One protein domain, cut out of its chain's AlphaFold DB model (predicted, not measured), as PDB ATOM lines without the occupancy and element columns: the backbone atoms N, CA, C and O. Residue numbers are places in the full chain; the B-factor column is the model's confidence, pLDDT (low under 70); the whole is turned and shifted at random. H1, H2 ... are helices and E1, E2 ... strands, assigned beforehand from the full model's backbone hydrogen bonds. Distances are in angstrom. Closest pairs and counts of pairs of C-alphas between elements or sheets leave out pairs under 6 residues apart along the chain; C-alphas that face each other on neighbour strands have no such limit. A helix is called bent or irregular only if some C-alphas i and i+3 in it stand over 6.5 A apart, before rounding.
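Overview. This is residues 6 to 110 of the 121 residues of an uncharacterized protein of [Brevibacterium] flavum (UniProt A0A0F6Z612). Four helices make a small body with H3 in its middle: the long H2 crosses H3, H1 packs on residues 57 to 61 of H3 and H4 on residues 51 to 55. An antiparallel hairpin, E1 and E2, makes an arm away from this body, and its tip, residues 79 to 84, sticks out. The printed part has 105 residues, in the order H1, H2, H3, E1, E2, H4, and is mostly helix. It is only just loose, close to compact, with a radius of gyration of the C-alphas of 15.6 A and spans of 51 by 36 by 21 A.

Along the chain. H1, residues 8 to 14, begins at C-alpha 8 (161.204, 124.095, 197.826). H2, residues 19 to 39, is 30.4 A long, and H3, residues 50 to 64, 20.9 A. E1, residues 75 to 80, and E2, residues 83 to 88, measure 15.1 A and 15.8 A. H4, residues 102 to 110, ends at C-alpha 110 (172.218, 101.104, 204.640); it is irregular, with C-alphas 107 and 110 7.3 A apart.

Arrangement. H3 is the hub. It touches H2 at a steep tilt of 50 degrees, opposite ways; the closest C-alphas, of Leu 28 and Val 60, are 5.6 A apart. It touches H1 at 53 degrees, steep, closest at Ile 10 and Arg 57, C-alphas 6.8 A apart. It touches H4 at a shallow 27 degrees, closest at Val 55 and Asp 104, C-alphas 5.9 A apart. E1 and E2 pair through N 76 and O 87, 3.0 A, within hydrogen-bond range. Every O i to N i+4 pair is within range in H2 and H3, 2 of 3 in H1 and 4 of 5 in H4.

Size, cuts and confidence. The farthest C-alphas, of Asp 46 and Gly 81, are 51.8 A apart. The printed part has no cut; the link from E2 to H4 is long. Residues 67 to 96 have pLDDT under 70.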
ATOM      1  N   PRO A   6     160.841 117.889 197.866       95.44
ATOM      2  CA  PRO A   6     160.105 118.888 197.093       95.44
ATOM      3  C   PRO A   6     161.057 119.908 196.443       95.44
ATOM      4  O   PRO A   6     162.179 120.092 196.915       95.44
ATOM      5  N   LEU A   7     160.592 120.634 195.418       94.62
ATOM      6  CA  LEU A   7     161.358 121.721 194.784       94.62
ATOM      7  C   LEU A   7     161.784 122.806 195.793       94.62
ATOM      8  O   LEU A   7     162.914 123.295 195.740       94.62
ATOM      9  N   SER A   8     160.931 123.103 196.778       93.81
ATOM     10  CA  SER A   8     161.204 124.095 197.826       93.81
ATOM     11  C   SER A   8     162.494 123.814 198.608       93.81
ATOM     12  O   SER A   8     163.191 124.745 199.003       93.81
ATOM     13  N   ASP A   9     162.882 122.540 198.776       94.00
ATOM     14  CA  ASP A   9     164.141 122.159 199.438       94.00
ATOM     15  C   ASP A   9     165.383 122.679 198.688       94.00
ATOM     16  O   ASP A   9     166.451 122.854 199.293       94.00
ATOM     17  N   ILE A  10     165.269 122.850 197.367       94.75
ATOM     18  CA  ILE A  10     166.314 123.404 196.501       94.75
ATOM     19  C   ILE A  10     166.241 124.928 196.514       94.75
ATOM     20  O   ILE A  10     167.265 125.573 196.745       94.75
ATOM     21  N   GLU A  11     165.050 125.499 196.340       93.06
ATOM     22  CA  GLU A  11     164.839 126.952 196.311       93.06
ATOM     23  C   GLU A  11     165.344 127.639 197.581       93.06
ATOM     24  O   GLU A  11     166.117 128.598 197.501       93.06
ATOM     25  N   GLU A  12     164.997 127.099 198.755       92.12
ATOM     26  CA  GLU A  12     165.469 127.594 200.054       92.12
ATOM     27  C   GLU A  12     166.997 127.600 200.149       92.12
ATOM     28  O   GLU A  12     167.593 128.419 200.854       92.12
ATOM     29  N   ARG A  13     167.659 126.669 199.454       88.94
ATOM     30  CA  ARG A  13     169.109 126.506 199.527       88.94
ATOM     31  C   ARG A  13     169.859 127.402 198.549       88.94
ATOM     32  O   ARG A  13     170.963 127.830 198.888       88.94
ATOM     33  N   VAL A  14     169.294 127.634 197.368       88.50
ATOM     34  CA  VAL A  14     169.886 128.475 196.315       88.50
ATOM     35  C   VAL A  14     169.548 129.957 196.524       88.50
ATOM     36  O   VAL A  14     170.301 130.818 196.079       88.50
ATOM     37  N   GLY A  15     168.497 130.265 197.292       88.44
ATOM     38  CA  GLY A  15     168.038 131.636 197.531       88.44
ATOM     39  C   GLY A  15     167.003 132.108 196.504       88.44
ATOM     40  O   GLY A  15     166.916 133.305 196.241       88.44
ATOM     41  N   GLY A  16     166.233 131.169 195.947       86.81
ATOM     42  CA  GLY A  16     165.266 131.387 194.870       86.81
ATOM     43  C   GLY A  16     165.774 130.909 193.506       86.81
ATOM     44  O   GLY A  16     166.967 130.981 193.216       86.81
ATOM     45  N   LEU A  17     164.853 130.414 192.678       87.50
ATOM     46  CA  LEU A  17     165.102 129.977 191.303       87.50
ATOM     47  C   LEU A  17     164.252 130.819 190.342       87.50
ATOM     48  O   LEU A  17     163.123 131.188 190.659       87.50
ATOM     49  N   GLY A  18     164.794 131.133 189.164       89.50
ATOM     50  CA  GLY A  18     163.975 131.635 188.054       89.50
ATOM     51  C   GLY A  18     163.139 130.508 187.436       89.50
ATOM     52  O   GLY A  18     163.464 129.342 187.627       89.50
ATOM     53  N   GLU A  19     162.112 130.836 186.644       89.75
ATOM     54  CA  GLU A  19     161.188 129.842 186.056       89.75
ATOM     55  C   GLU A  19     161.902 128.711 185.297       89.75
ATOM     56  O   GLU A  19     161.595 127.540 185.493       89.75
ATOM     57  N   VAL A  20     162.904 129.041 184.476       88.69
ATOM     58  CA  VAL A  20     163.669 128.035 183.716       88.69
ATOM     59  C   VAL A  20     164.491 127.133 184.641       88.69
ATOM     60  O   VAL A  20     164.506 125.921 184.461       88.69
ATOM     61  N   GLN A  21     165.136 127.709 185.658       89.62
ATOM     62  CA  GLN A  21     165.928 126.941 186.622       89.62
ATOM     63  C   GLN A  21     165.048 126.079 187.531       89.62
ATOM     64  O   GLN A  21     165.495 125.038 187.998       89.62
ATOM     65  N   ALA A  22     163.813 126.509 187.799       92.75
ATOM     66  CA  ALA A  22     162.841 125.725 188.548       92.75
ATOM     67  C   ALA A  22     162.455 124.455 187.776       92.75
ATOM     68  O   ALA A  22     162.521 123.371 188.347       92.75
ATOM     69  N   LEU A  23     162.156 124.576 186.476       92.50
ATOM     70  CA  LEU A  23     161.882 123.424 185.605       92.50
ATOM     71  C   LEU A  23     163.085 122.476 185.524       92.50
ATOM     72  O   LEU A  23     162.946 121.276 185.732       92.50
ATOM     73  N   GLU A  24     164.283 123.023 185.314       91.44
ATOM     74  CA  GLU A  24     165.517 122.231 185.296       91.44
ATOM     75  C   GLU A  24     165.750 121.506 186.634       91.44
ATOM     76  O   GLU A  24     166.118 120.333 186.670       91.44
ATOM     77  N   ALA A  25     165.502 122.176 187.761       93.38
ATOM     78  CA  ALA A  25     165.622 121.567 189.077       93.38
ATOM     79  C   ALA A  25     164.594 120.446 189.302       93.38
ATOM     80  O   ALA A  25     164.933 119.464 189.962       93.38
ATOM     81  N   GLU A  26     163.374 120.560 188.771       94.31
ATOM     82  CA  GLU A  26     162.366 119.493 188.829       94.31
ATOM     83  C   GLU A  26     162.814 118.246 188.062       94.31
ATOM     84  O   GLU A  26     162.803 117.151 188.639       94.31
ATOM     85  N   ASP A  27     163.294 118.416 186.828       93.12
ATOM     86  CA  ASP A  27     163.824 117.321 186.007       93.12
ATOM     87  C   ASP A  27     165.008 116.636 186.717       93.12
ATOM     88  O   ASP A  27     165.056 115.413 186.877       93.12
ATOM     89  N   LEU A  28     165.930 117.429 187.275       93.88
ATOM     90  CA  LEU A  28     167.068 116.908 188.035       93.88
ATOM     91  C   LEU A  28     166.643 116.189 189.327       93.88
ATOM     92  O   LEU A  28     167.321 115.249 189.757       93.88
ATOM     93  N   ILE A  29     165.556 116.604 189.985       96.06
ATOM     94  CA  ILE A  29     165.009 115.891 191.154       96.06
ATOM     95  C   ILE A  29     164.475 114.519 190.734       96.06
ATOM     96  O   ILE A  29     164.674 113.545 191.476       96.06
ATOM     97  N   GLU A  30     163.814 114.417 189.580       94.69
ATOM     98  CA  GLU A  30     163.328 113.143 189.044       94.69
ATOM     99  C   GLU A  30     164.493 112.203 188.716       94.69
ATOM    100  O   GLU A  30     164.535 111.073 189.222       94.69
ATOM    101  N   ASP A  31     165.509 112.696 188.011       93.12
ATOM    102  CA  ASP A  31     166.716 111.928 187.697       93.12
ATOM    103  C   ASP A  31     167.451 111.469 188.961       93.12
ATOM    104  O   ASP A  31     167.825 110.296 189.109       93.12
ATOM    105  N   ALA A  32     167.636 112.376 189.925       94.62
ATOM    106  CA  ALA A  32     168.295 112.047 191.184       94.62
ATOM    107  C   ALA A  32     167.513 110.987 191.960       94.62
ATOM    108  O   ALA A  32     168.109 110.074 192.543       94.62
ATOM    109  N   THR A  33     166.185 111.085 191.947       95.50
ATOM    110  CA  THR A  33     165.295 110.093 192.547       95.50
ATOM    111  C   THR A  33     165.512 108.727 191.904       95.50
ATOM    112  O   THR A  33     165.805 107.768 192.626       95.50
ATOM    113  N   ALA A  34     165.475 108.640 190.573       93.12
ATOM    114  CA  ALA A  34     165.676 107.390 189.845       93.12
ATOM    115  C   ALA A  34     167.041 106.751 190.159       93.12
ATOM    116  O   ALA A  34     167.128 105.552 190.453       93.12
ATOM    117  N   HIS A  35     168.115 107.543 190.198       93.06
ATOM    118  CA  HIS A  35     169.448 107.054 190.560       93.06
ATOM    119  C   HIS A  35     169.537 106.528 191.997       93.06
ATOM    120  O   HIS A  35     170.188 105.506 192.257       93.06
ATOM    121  N   ILE A  36     168.913 107.223 192.947       95.19
ATOM    122  CA  ILE A  36     168.916 106.823 194.354       95.19
ATOM    123  C   ILE A  36     168.088 105.555 194.551       95.19
ATOM    124  O   ILE A  36     168.544 104.653 195.258       95.19
ATOM    125  N   GLU A  37     166.918 105.453 193.923       94.56
ATOM    126  CA  GLU A  37     166.068 104.259 193.968       94.56
ATOM    127  C   GLU A  37     166.778 103.048 193.360       94.56
ATOM    128  O   GLU A  37     166.855 101.999 194.005       94.56
ATOM    129  N   ALA A  38     167.412 103.213 192.194       92.38
ATOM    130  CA  ALA A  38     168.212 102.163 191.565       92.38
ATOM    131  C   ALA A  38     169.370 101.690 192.464       92.38
ATOM    132  O   ALA A  38     169.703 100.502 192.507       92.38
ATOM    133  N   PHE A  39     169.989 102.599 193.224       93.38
ATOM    134  CA  PHE A  39     171.041 102.238 194.174       93.38
ATOM    135  C   PHE A  39     170.497 101.563 195.447       93.38
ATOM    136  O   PHE A  39     171.139 100.658 195.995       93.38
ATOM    137  N   CYS A  40     169.342 102.003 195.944       95.25
ATOM    138  CA  CYS A  40     168.737 101.566 197.203       95.25
ATOM    139  C   CYS A  40     167.859 100.324 197.013       95.25
ATOM    140  O   CYS A  40     166.655 100.346 197.252       95.25
ATOM    141  N   THR A  41     168.478  99.202 196.648       94.19
ATOM    142  CA  THR A  41     167.769  97.957 196.307       94.19
ATOM    143  C   THR A  41     166.939  97.327 197.434       94.19
ATOM    144  O   THR A  41     166.140  96.441 197.156       94.19
ATOM    145  N   LYS A  42     167.095  97.755 198.696       93.69
ATOM    146  CA  LYS A  42     166.218  97.338 199.814       93.69
ATOM    147  C   LYS A  42     164.925  98.157 199.906       93.69
ATOM    148  O   LYS A  42     164.120  97.910 200.798       93.69
ATOM    149  N   GLY A  43     164.766  99.159 199.046       92.38
ATOM    150  CA  GLY A  43     163.743 100.184 199.163       92.38
ATOM    151  C   GLY A  43     164.142 101.318 200.111       92.38
ATOM    152  O   GLY A  43     165.003 101.183 200.991       92.38
ATOM    153  N   ILE A  44     163.492 102.461 199.912       94.06
ATOM    154  CA  ILE A  44     163.633 103.659 200.738       94.06
ATOM    155  C   ILE A  44     162.392 103.735 201.637       94.06
ATOM    156  O   ILE A  44     161.282 103.770 201.106       94.06
ATOM    157  N   PRO A  45     162.541 103.768 202.972       92.75
ATOM    158  CA  PRO A  45     161.395 103.799 203.875       92.75
ATOM    159  C   PRO A  45     160.588 105.097 203.732       92.75
ATOM    160  O   PRO A  45     161.073 106.091 203.181       92.75
ATOM    161  N   ASP A  46     159.357 105.057 204.237       91.56
ATOM    162  CA  ASP A  46     158.459 106.201 204.374       91.56
ATOM    163  C   ASP A  46     158.188 106.432 205.876       91.56
ATOM    164  O   ASP A  46     157.785 105.482 206.554       91.56
ATOM    165  N   PRO A  47     158.476 107.619 206.445       93.56
ATOM    166  CA  PRO A  47     158.987 108.829 205.792       93.56
ATOM    167  C   PRO A  47     160.411 108.686 205.231       93.56
ATOM    168  O   PRO A  47     161.242 107.942 205.761       93.56
ATOM    169  N   VAL A  48     160.704 109.446 204.166       95.88
ATOM    170  CA  VAL A  48     162.034 109.479 203.530       95.88
ATOM    171  C   VAL A  48     163.099 109.923 204.545       95.88
ATOM    172  O   VAL A  48     162.985 111.022 205.093       95.88
ATOM    173  N   PRO A  49     164.167 109.136 204.783       96.44
ATOM    174  CA  PRO A  49     165.206 109.496 205.747       96.44
ATOM    175  C   PRO A  49     166.012 110.728 205.332       96.44
ATOM    176  O   PRO A  49     166.390 110.864 204.167       96.44
ATOM    177  N   ASP A  50     166.430 111.543 206.301       96.56
ATOM    178  CA  ASP A  50     167.184 112.783 206.043       96.56
ATOM    179  C   ASP A  50     168.477 112.566 205.254       96.56
ATOM    180  O   ASP A  50     168.860 113.384 204.424       96.56
ATOM    181  N   ARG A  51     169.154 111.427 205.458       96.81
ATOM    182  CA  ARG A  51     170.368 111.091 204.693       96.81
ATOM    183  C   ARG A  51     170.080 110.887 203.208       96.81
ATOM    184  O   ARG A  51     170.942 111.191 202.391       96.81
ATOM    185  N   VAL A  52     168.904 110.359 202.874       97.06
ATOM    186  CA  VAL A  52     168.470 110.153 201.490       97.06
ATOM    187  C   VAL A  52     168.116 111.501 200.866       97.06
ATOM    188  O   VAL A  52     168.642 111.826 199.803       97.06
ATOM    189  N   LYS A  53     167.342 112.332 201.579       97.31
ATOM    190  CA  LYS A  53     167.030 113.712 201.169       97.31
ATOM    191  C   LYS A  53     168.294 114.538 200.924       97.31
ATOM    192  O   LYS A  53     168.419 115.199 199.901       97.31
ATOM    193  N   LEU A  54     169.274 114.435 201.826       96.50
ATOM    194  CA  LEU A  54     170.565 115.116 201.713       96.50
ATOM    195  C   LEU A  54     171.325 114.712 200.445       96.50
ATOM    196  O   LEU A  54     171.921 115.571 199.797       96.50
ATOM    197  N   VAL A  55     171.339 113.421 200.104       97.12
ATOM    198  CA  VAL A  55     172.003 112.940 198.886       97.12
ATOM    199  C   VAL A  55     171.277 113.443 197.642       97.12
ATOM    200  O   VAL A  55     171.940 113.988 196.767       97.12
ATOM    201  N   CYS A  56     169.944 113.354 197.605       96.62
ATOM    202  CA  CYS A  56     169.133 113.891 196.507       96.62
ATOM    203  C   CYS A  56     169.426 115.380 196.287       96.62
ATOM    204  O   CYS A  56     169.824 115.791 195.201       96.62
ATOM    205  N   ARG A  57     169.381 116.172 197.364       96.25
ATOM    206  CA  ARG A  57     169.681 117.608 197.336       96.25
ATOM    207  C   ARG A  57     171.087 117.897 196.808       96.25
ATOM    208  O   ARG A  57     171.277 118.795 195.999       96.25
ATOM    209  N   ARG A  58     172.092 117.134 197.250       94.62
ATOM    210  CA  ARG A  58     173.484 117.286 196.788       94.62
ATOM    211  C   ARG A  58     173.662 116.942 195.318       94.62
ATOM    212  O   ARG A  58     174.507 117.558 194.683       94.62
ATOM    213  N   MET A  59     172.938 115.949 194.812       93.81
ATOM    214  CA  MET A  59     172.985 115.568 193.402       93.81
ATOM    215  C   MET A  59     172.426 116.685 192.524       93.81
ATOM    216  O   MET A  59     173.128 117.129 191.622       93.81
ATOM    217  N   VAL A  60     171.240 117.192 192.865       94.19
ATOM    218  CA  VAL A  60     170.568 118.273 192.126       94.19
ATOM    219  C   VAL A  60     171.397 119.553 192.158       94.19
ATOM    220  O   VAL A  60     171.750 120.081 191.112       94.19
ATOM    221  N   LEU A  61     171.818 120.009 193.343       92.62
ATOM    222  CA  LEU A  61     172.646 121.215 193.460       92.62
ATOM    223  C   LEU A  61     173.970 121.086 192.707       92.62
ATOM    224  O   LEU A  61     174.494 122.078 192.217       92.62
ATOM    225  N   ARG A  62     174.550 119.887 192.643       91.00
ATOM    226  CA  ARG A  62     175.798 119.679 191.910       91.00
ATOM    227  C   ARG A  62     175.581 119.735 190.405       91.00
ATOM    228  O   ARG A  62     176.420 120.325 189.746       91.00
ATOM    229  N   ALA A  63     174.499 119.149 189.900       89.38
ATOM    230  CA  ALA A  63     174.145 119.218 188.486       89.38
ATOM    231  C   ALA A  63     173.823 120.663 188.067       89.38
ATOM    232  O   ALA A  63     174.463 121.171 187.155       89.38
ATOM    233  N   LEU A  64     172.995 121.379 188.840       88.19
ATOM    234  CA  LEU A  64     172.698 122.803 188.609       88.19
ATOM    235  C   LEU A  64     173.958 123.687 188.587       88.19
ATOM    236  O   LEU A  64     174.052 124.634 187.816       88.19
ATOM    237  N   ASN A  65     174.942 123.394 189.446       84.62
ATOM    238  CA  ASN A  65     176.196 124.153 189.509       84.62
ATOM    239  C   ASN A  65     177.289 123.624 188.573       84.62
ATOM    240  O   ASN A  65     178.366 124.220 188.530       84.62
ATOM    241  N   ALA A  66     177.073 122.501 187.882       74.00
ATOM    242  CA  ALA A  66     178.100 121.928 187.023       74.00
ATOM    243  C   ALA A  66     178.414 122.881 185.862       74.00
ATOM    244  O   ALA A  66     179.581 123.019 185.508       74.00
ATOM    245  N   GLY A  67     177.417 123.606 185.338       59.84
ATOM    246  CA  GLY A  67     177.590 124.393 184.117       59.84
ATOM    247  C   GLY A  67     178.053 123.517 182.947       59.84
ATOM    248  O   GLY A  67     178.163 122.298 183.071       59.84
ATOM    249  N   ASP A  68     178.328 124.137 181.802       49.91
ATOM    250  CA  ASP A  68     178.753 123.458 180.572       49.91
ATOM    251  C   ASP A  68     180.209 122.947 180.708       49.91
ATOM    252  O   ASP A  68     181.154 123.479 180.122       49.91
ATOM    253  N   VAL A  69     180.440 121.970 181.594       49.19
ATOM    254  CA  VAL A  69     181.715 121.249 181.666       49.19
ATOM    255  C   VAL A  69     181.820 120.442 180.374       49.19
ATOM    256  O   VAL A  69     180.956 119.594 180.149       49.19
ATOM    257  N   PRO A  70     182.857 120.652 179.537       40.94
ATOM    258  CA  PRO A  70     182.952 120.005 178.238       40.94
ATOM    259  C   PRO A  70     182.766 118.496 178.353       40.94
ATOM    260  O   PRO A  70     183.515 117.804 179.054       40.94
ATOM    261  N   THR A  71     181.746 118.000 177.664       43.19
ATOM    262  CA  THR A  71     181.385 116.592 177.644       43.19
ATOM    263  C   THR A  71     182.572 115.773 177.126       43.19
ATOM    264  O   THR A  71     183.086 116.048 176.044       43.19
ATOM    265  N   GLY A  72     183.047 114.787 177.897       43.75
ATOM    266  CA  GLY A  72     184.175 113.922 177.504       43.75
ATOM    267  C   GLY A  72     185.504 114.155 178.233       43.75
ATOM    268  O   GLY A  72     186.511 113.540 177.879       43.75
ATOM    269  N   LEU A  73     185.545 115.001 179.266       43.25
ATOM    270  CA  LEU A  73     186.733 115.158 180.108       43.25
ATOM    271  C   LEU A  73     186.743 114.103 181.232       43.25
ATOM    272  O   LEU A  73     186.346 114.382 182.354       43.25
ATOM    273  N   ASP A  74     187.189 112.875 180.938       44.22
ATOM    274  CA  ASP A  74     187.231 111.745 181.898       44.22
ATOM    275  C   ASP A  74     188.283 111.918 183.018       44.22
ATOM    276  O   ASP A  74     188.215 111.299 184.085       44.22
ATOM    277  N   SER A  75     189.295 112.764 182.813       43.66
ATOM    278  CA  SER A  75     190.228 113.127 183.879       43.66
ATOM    279  C   SER A  75     190.948 114.441 183.607       43.66
ATOM    280  O   SER A  75     191.453 114.654 182.507       43.66
ATOM    281  N   VAL A  76     191.055 115.300 184.624       51.03
ATOM    282  CA  VAL A  76     192.033 116.395 184.623       51.03
ATOM    283  C   VAL A  76     193.278 115.860 185.318       51.03
ATOM    284  O   VAL A  76     193.294 115.672 186.537       51.03
ATOM    285  N   GLN A  77     194.317 115.572 184.541       44.66
ATOM    286  CA  GLN A  77     195.627 115.235 185.079       44.66
ATOM    287  C   GLN A  77     196.453 116.519 185.150       44.66
ATOM    288  O   GLN A  77     196.976 116.986 184.142       44.66
ATOM    289  N   ASN A  78     196.536 117.119 186.338       45.88
ATOM    290  CA  ASN A  78     197.369 118.298 186.545       45.88
ATOM    291  C   ASN A  78     198.753 117.829 187.016       45.88
ATOM    292  O   ASN A  78     198.916 117.345 188.141       45.88
ATOM    293  N   SER A  79     199.732 117.882 186.111       47.50
ATOM    294  CA  SER A  79     201.130 117.560 186.401       47.50
ATOM    295  C   SER A  79     201.857 118.843 186.791       47.50
ATOM    296  O   SER A  79     202.310 119.599 185.931       47.50
ATOM    297  N   ALA A  80     201.957 119.100 188.094       49.12
ATOM    298  CA  ALA A  80     202.749 120.193 188.645       49.12
ATOM    299  C   ALA A  80     204.060 119.625 189.222       49.12
ATOM    300  O   ALA A  80     204.256 119.539 190.434       49.12
ATOM    301  N   GLY A  81     204.967 119.188 188.341       64.69
ATOM    302  CA  GLY A  81     206.286 118.673 188.733       64.69
ATOM    303  C   GLY A  81     206.229 117.304 189.441       64.69
ATOM    304  O   GLY A  81     205.467 116.445 189.006       64.69
ATOM    305  N   PRO A  82     207.019 117.039 190.509       62.62
ATOM    306  CA  PRO A  82     207.085 115.717 191.159       62.62
ATOM    307  C   PRO A  82     205.783 115.296 191.867       62.62
ATOM    308  O   PRO A  82     205.711 114.202 192.425       62.62
ATOM    309  N   PHE A  83     204.756 116.146 191.841       51.47
ATOM    310  CA  PHE A  83     203.427 115.863 192.354       51.47
ATOM    311  C   PHE A  83     202.440 115.798 191.186       51.47
ATOM    312  O   PHE A  83     202.148 116.804 190.539       51.47
ATOM    313  N   SER A  84     201.911 114.604 190.920       47.91
ATOM    314  CA  SER A  84     200.788 114.420 190.005       47.91
ATOM    315  C   SER A  84     199.490 114.313 190.803       47.91
ATOM    316  O   SER A  84     199.375 113.515 191.735       47.91
ATOM    317  N   GLN A  85     198.497 115.130 190.445       49.78
ATOM    318  CA  GLN A  85     197.128 114.969 190.924       49.78
ATOM    319  C   GLN A  85     196.260 114.535 189.746       49.78
ATOM    320  O   GLN A  85     196.043 115.298 188.803       49.78
ATOM    321  N   THR A  86     195.766 113.299 189.798       50.59
ATOM    322  CA  THR A  86     194.789 112.801 188.826       50.59
ATOM    323  C   THR A  86     193.393 112.983 189.405       50.59
ATOM    324  O   THR A  86     193.045 112.364 190.413       50.59
ATOM    325  N   VAL A  87     192.596 113.853 188.791       55.47
ATOM    326  CA  VAL A  87     191.174 114.007 189.105       55.47
ATOM    327  C   VAL A  87     190.398 113.207 188.066       55.47
ATOM    328  O   VAL A  87     190.197 113.690 186.959       55.47
ATOM    329  N   GLN A  88     189.995 111.973 188.388       51.97
ATOM    330  CA  GLN A  88     189.073 111.204 187.544       51.97
ATOM    331  C   GLN A  88     187.647 111.749 187.675       51.97
ATOM    332  O   GLN A  88     187.036 111.671 188.746       51.97
ATOM    333  N   LEU A  89     187.102 112.237 186.567       51.97
ATOM    334  CA  LEU A  89     185.691 112.559 186.395       51.97
ATOM    335  C   LEU A  89     185.039 111.294 185.819       51.97
ATOM    336  O   LEU A  89     185.397 110.822 184.752       51.97
ATOM    337  N   THR A  90     184.164 110.638 186.581       50.50
ATOM    338  CA  THR A  90     183.531 109.385 186.122       50.50
ATOM    339  C   THR A  90     182.544 109.697 184.994       50.50
ATOM    340  O   THR A  90     181.765 110.632 185.153       50.50
ATOM    341  N   SER A  91     182.529 108.895 183.924       44.06
ATOM    342  CA  SER A  91     181.892 109.124 182.609       44.06
ATOM    343  C   SER A  91     180.367 109.376 182.557       44.06
ATOM    344  O   SER A  91     179.788 109.361 181.481       44.06
ATOM    345  N   GLY A  92     179.701 109.623 183.689       44.75
ATOM    346  CA  GLY A  92     178.339 110.180 183.762       44.75
ATOM    347  C   GLY A  92     178.282 111.599 184.351       44.75
ATOM    348  O   GLY A  92     177.205 112.128 184.571       44.75
ATOM    349  N   SER A  93     179.435 112.203 184.658       48.41
ATOM    350  CA  SER A  93     179.559 113.536 185.270       48.41
ATOM    351  C   SER A  93     179.467 114.686 184.259       48.41
ATOM    352  O   SER A  93     179.514 115.844 184.664       48.41
ATOM    353  N   THR A  94     179.421 114.369 182.967       49.06
ATOM    354  CA  THR A  94     179.555 115.319 181.852       49.06
ATOM    355  C   THR A  94     178.285 115.492 181.023       49.06
ATOM    356  O   THR A  94     178.240 116.391 180.197       49.06
ATOM    357  N   ASP A  95     177.264 114.662 181.241       52.62
ATOM    358  CA  ASP A  95     176.007 114.678 180.473       52.62
ATOM    359  C   ASP A  95     174.980 115.689 181.028       52.62
ATOM    360  O   ASP A  95     173.795 115.607 180.727       52.62
ATOM    361  N   GLY A  96     175.398 116.595 181.924       58.72
ATOM    362  CA  GLY A  96     174.516 117.531 182.642       58.72
ATOM    363  C   GLY A  96     173.560 116.876 183.654       58.72
ATOM    364  O   GLY A  96     173.062 117.546 184.553       58.72
ATOM    365  N   GLY A  97     173.348 115.562 183.559       72.50
ATOM    366  CA  GLY A  97     172.489 114.788 184.448       72.50
ATOM    367  C   GLY A  97     173.057 114.581 185.853       72.50
ATOM    368  O   GLY A  97     174.192 114.937 186.179       72.50
ATOM    369  N   THR A  98     172.255 113.977 186.728       84.31
ATOM    370  CA  THR A  98     172.646 113.754 188.125       84.31
ATOM    371  C   THR A  98     173.488 112.486 188.311       84.31
ATOM    372  O   THR A  98     173.309 111.482 187.636       84.31
ATOM    373  N   TRP A  99     174.423 112.484 189.273       87.81
ATOM    374  CA  TRP A  99     175.233 111.292 189.568       87.81
ATOM    375  C   TRP A  99     175.548 111.096 191.054       87.81
ATOM    376  O   TRP A  99     175.706 112.037 191.839       87.81
ATOM    377  N   LEU A 100     175.720 109.828 191.440       89.00
ATOM    378  CA  LEU A 100     176.097 109.428 192.795       89.00
ATOM    379  C   LEU A 100     177.618 109.435 192.998       89.00
ATOM    380  O   LEU A 100     178.356 108.615 192.439       89.00
ATOM    381  N   THR A 101     178.104 110.269 193.918       89.88
ATOM    382  CA  THR A 101     179.517 110.220 194.323       89.88
ATOM    383  C   THR A 101     179.816 109.001 195.198       89.88
ATOM    384  O   THR A 101     178.931 108.313 195.717       89.88
ATOM    385  N   ARG A 102     181.104 108.711 195.417       86.88
ATOM    386  CA  ARG A 102     181.521 107.670 196.371       86.88
ATOM    387  C   ARG A 102     181.065 107.980 197.804       86.88
ATOM    388  O   ARG A 102     180.718 107.055 198.540       86.88
ATOM    389  N   ALA A 103     181.049 109.257 198.191       90.50
ATOM    390  CA  ALA A 103     180.573 109.695 199.501       90.50
ATOM    391  C   ALA A 103     179.060 109.464 199.651       90.50
ATOM    392  O   ALA A 103     178.627 108.882 200.646       90.50
ATOM    393  N   ASP A 104     178.281 109.821 198.629       93.75
ATOM    394  CA  ASP A 104     176.826 109.631 198.603       93.75
ATOM    395  C   ASP A 104     176.459 108.143 198.704       93.75
ATOM    396  O   ASP A 104     175.671 107.734 199.559       93.75
ATOM    397  N   ARG A 105     177.148 107.285 197.942       93.62
ATOM    398  CA  ARG A 105     176.986 105.822 198.025       93.62
ATOM    399  C   ARG A 105     177.266 105.265 199.423       93.62
ATOM    400  O   ARG A 105     176.620 104.305 199.842       93.62
ATOM    401  N   LYS A 106     178.210 105.851 200.170       94.38
ATOM    402  CA  LYS A 106     178.493 105.457 201.561       94.38
ATOM    403  C   LYS A 106     177.337 105.827 202.493       94.38
ATOM    404  O   LYS A 106     177.007 105.029 203.370       94.38
ATOM    405  N   LEU A 107     176.709 106.987 202.289       95.38
ATOM    406  CA  LEU A 107     175.532 107.418 203.051       95.38
ATOM    407  C   LEU A 107     174.314 106.530 202.771       95.38
ATOM    408  O   LEU A 107     173.599 106.173 203.708       95.38
ATOM    409  N   LEU A 108     174.132 106.118 201.515       95.94
ATOM    410  CA  LEU A 108     173.014 105.277 201.083       95.94
ATOM    411  C   LEU A 108     173.206 103.779 201.364       95.94
ATOM    412  O   LEU A 108     172.253 103.008 201.284       95.94
ATOM    413  N   ARG A 109     174.420 103.337 201.728       93.38
ATOM    414  CA  ARG A 109     174.781 101.911 201.868       93.38
ATOM    415  C   ARG A 109     173.825 101.108 202.756       93.38
ATOM    416  O   ARG A 109     173.663  99.911 202.541       93.38
ATOM    417  N   ARG A 110     173.194 101.746 203.745       93.81
ATOM    418  CA  ARG A 110     172.218 101.104 204.640       93.81
ATOM    419  C   ARG A 110     171.026 100.503 203.880       93.81
ATOM    420  O   ARG A 110     170.566  99.427 204.259       93.81
TER     421      ARG A 110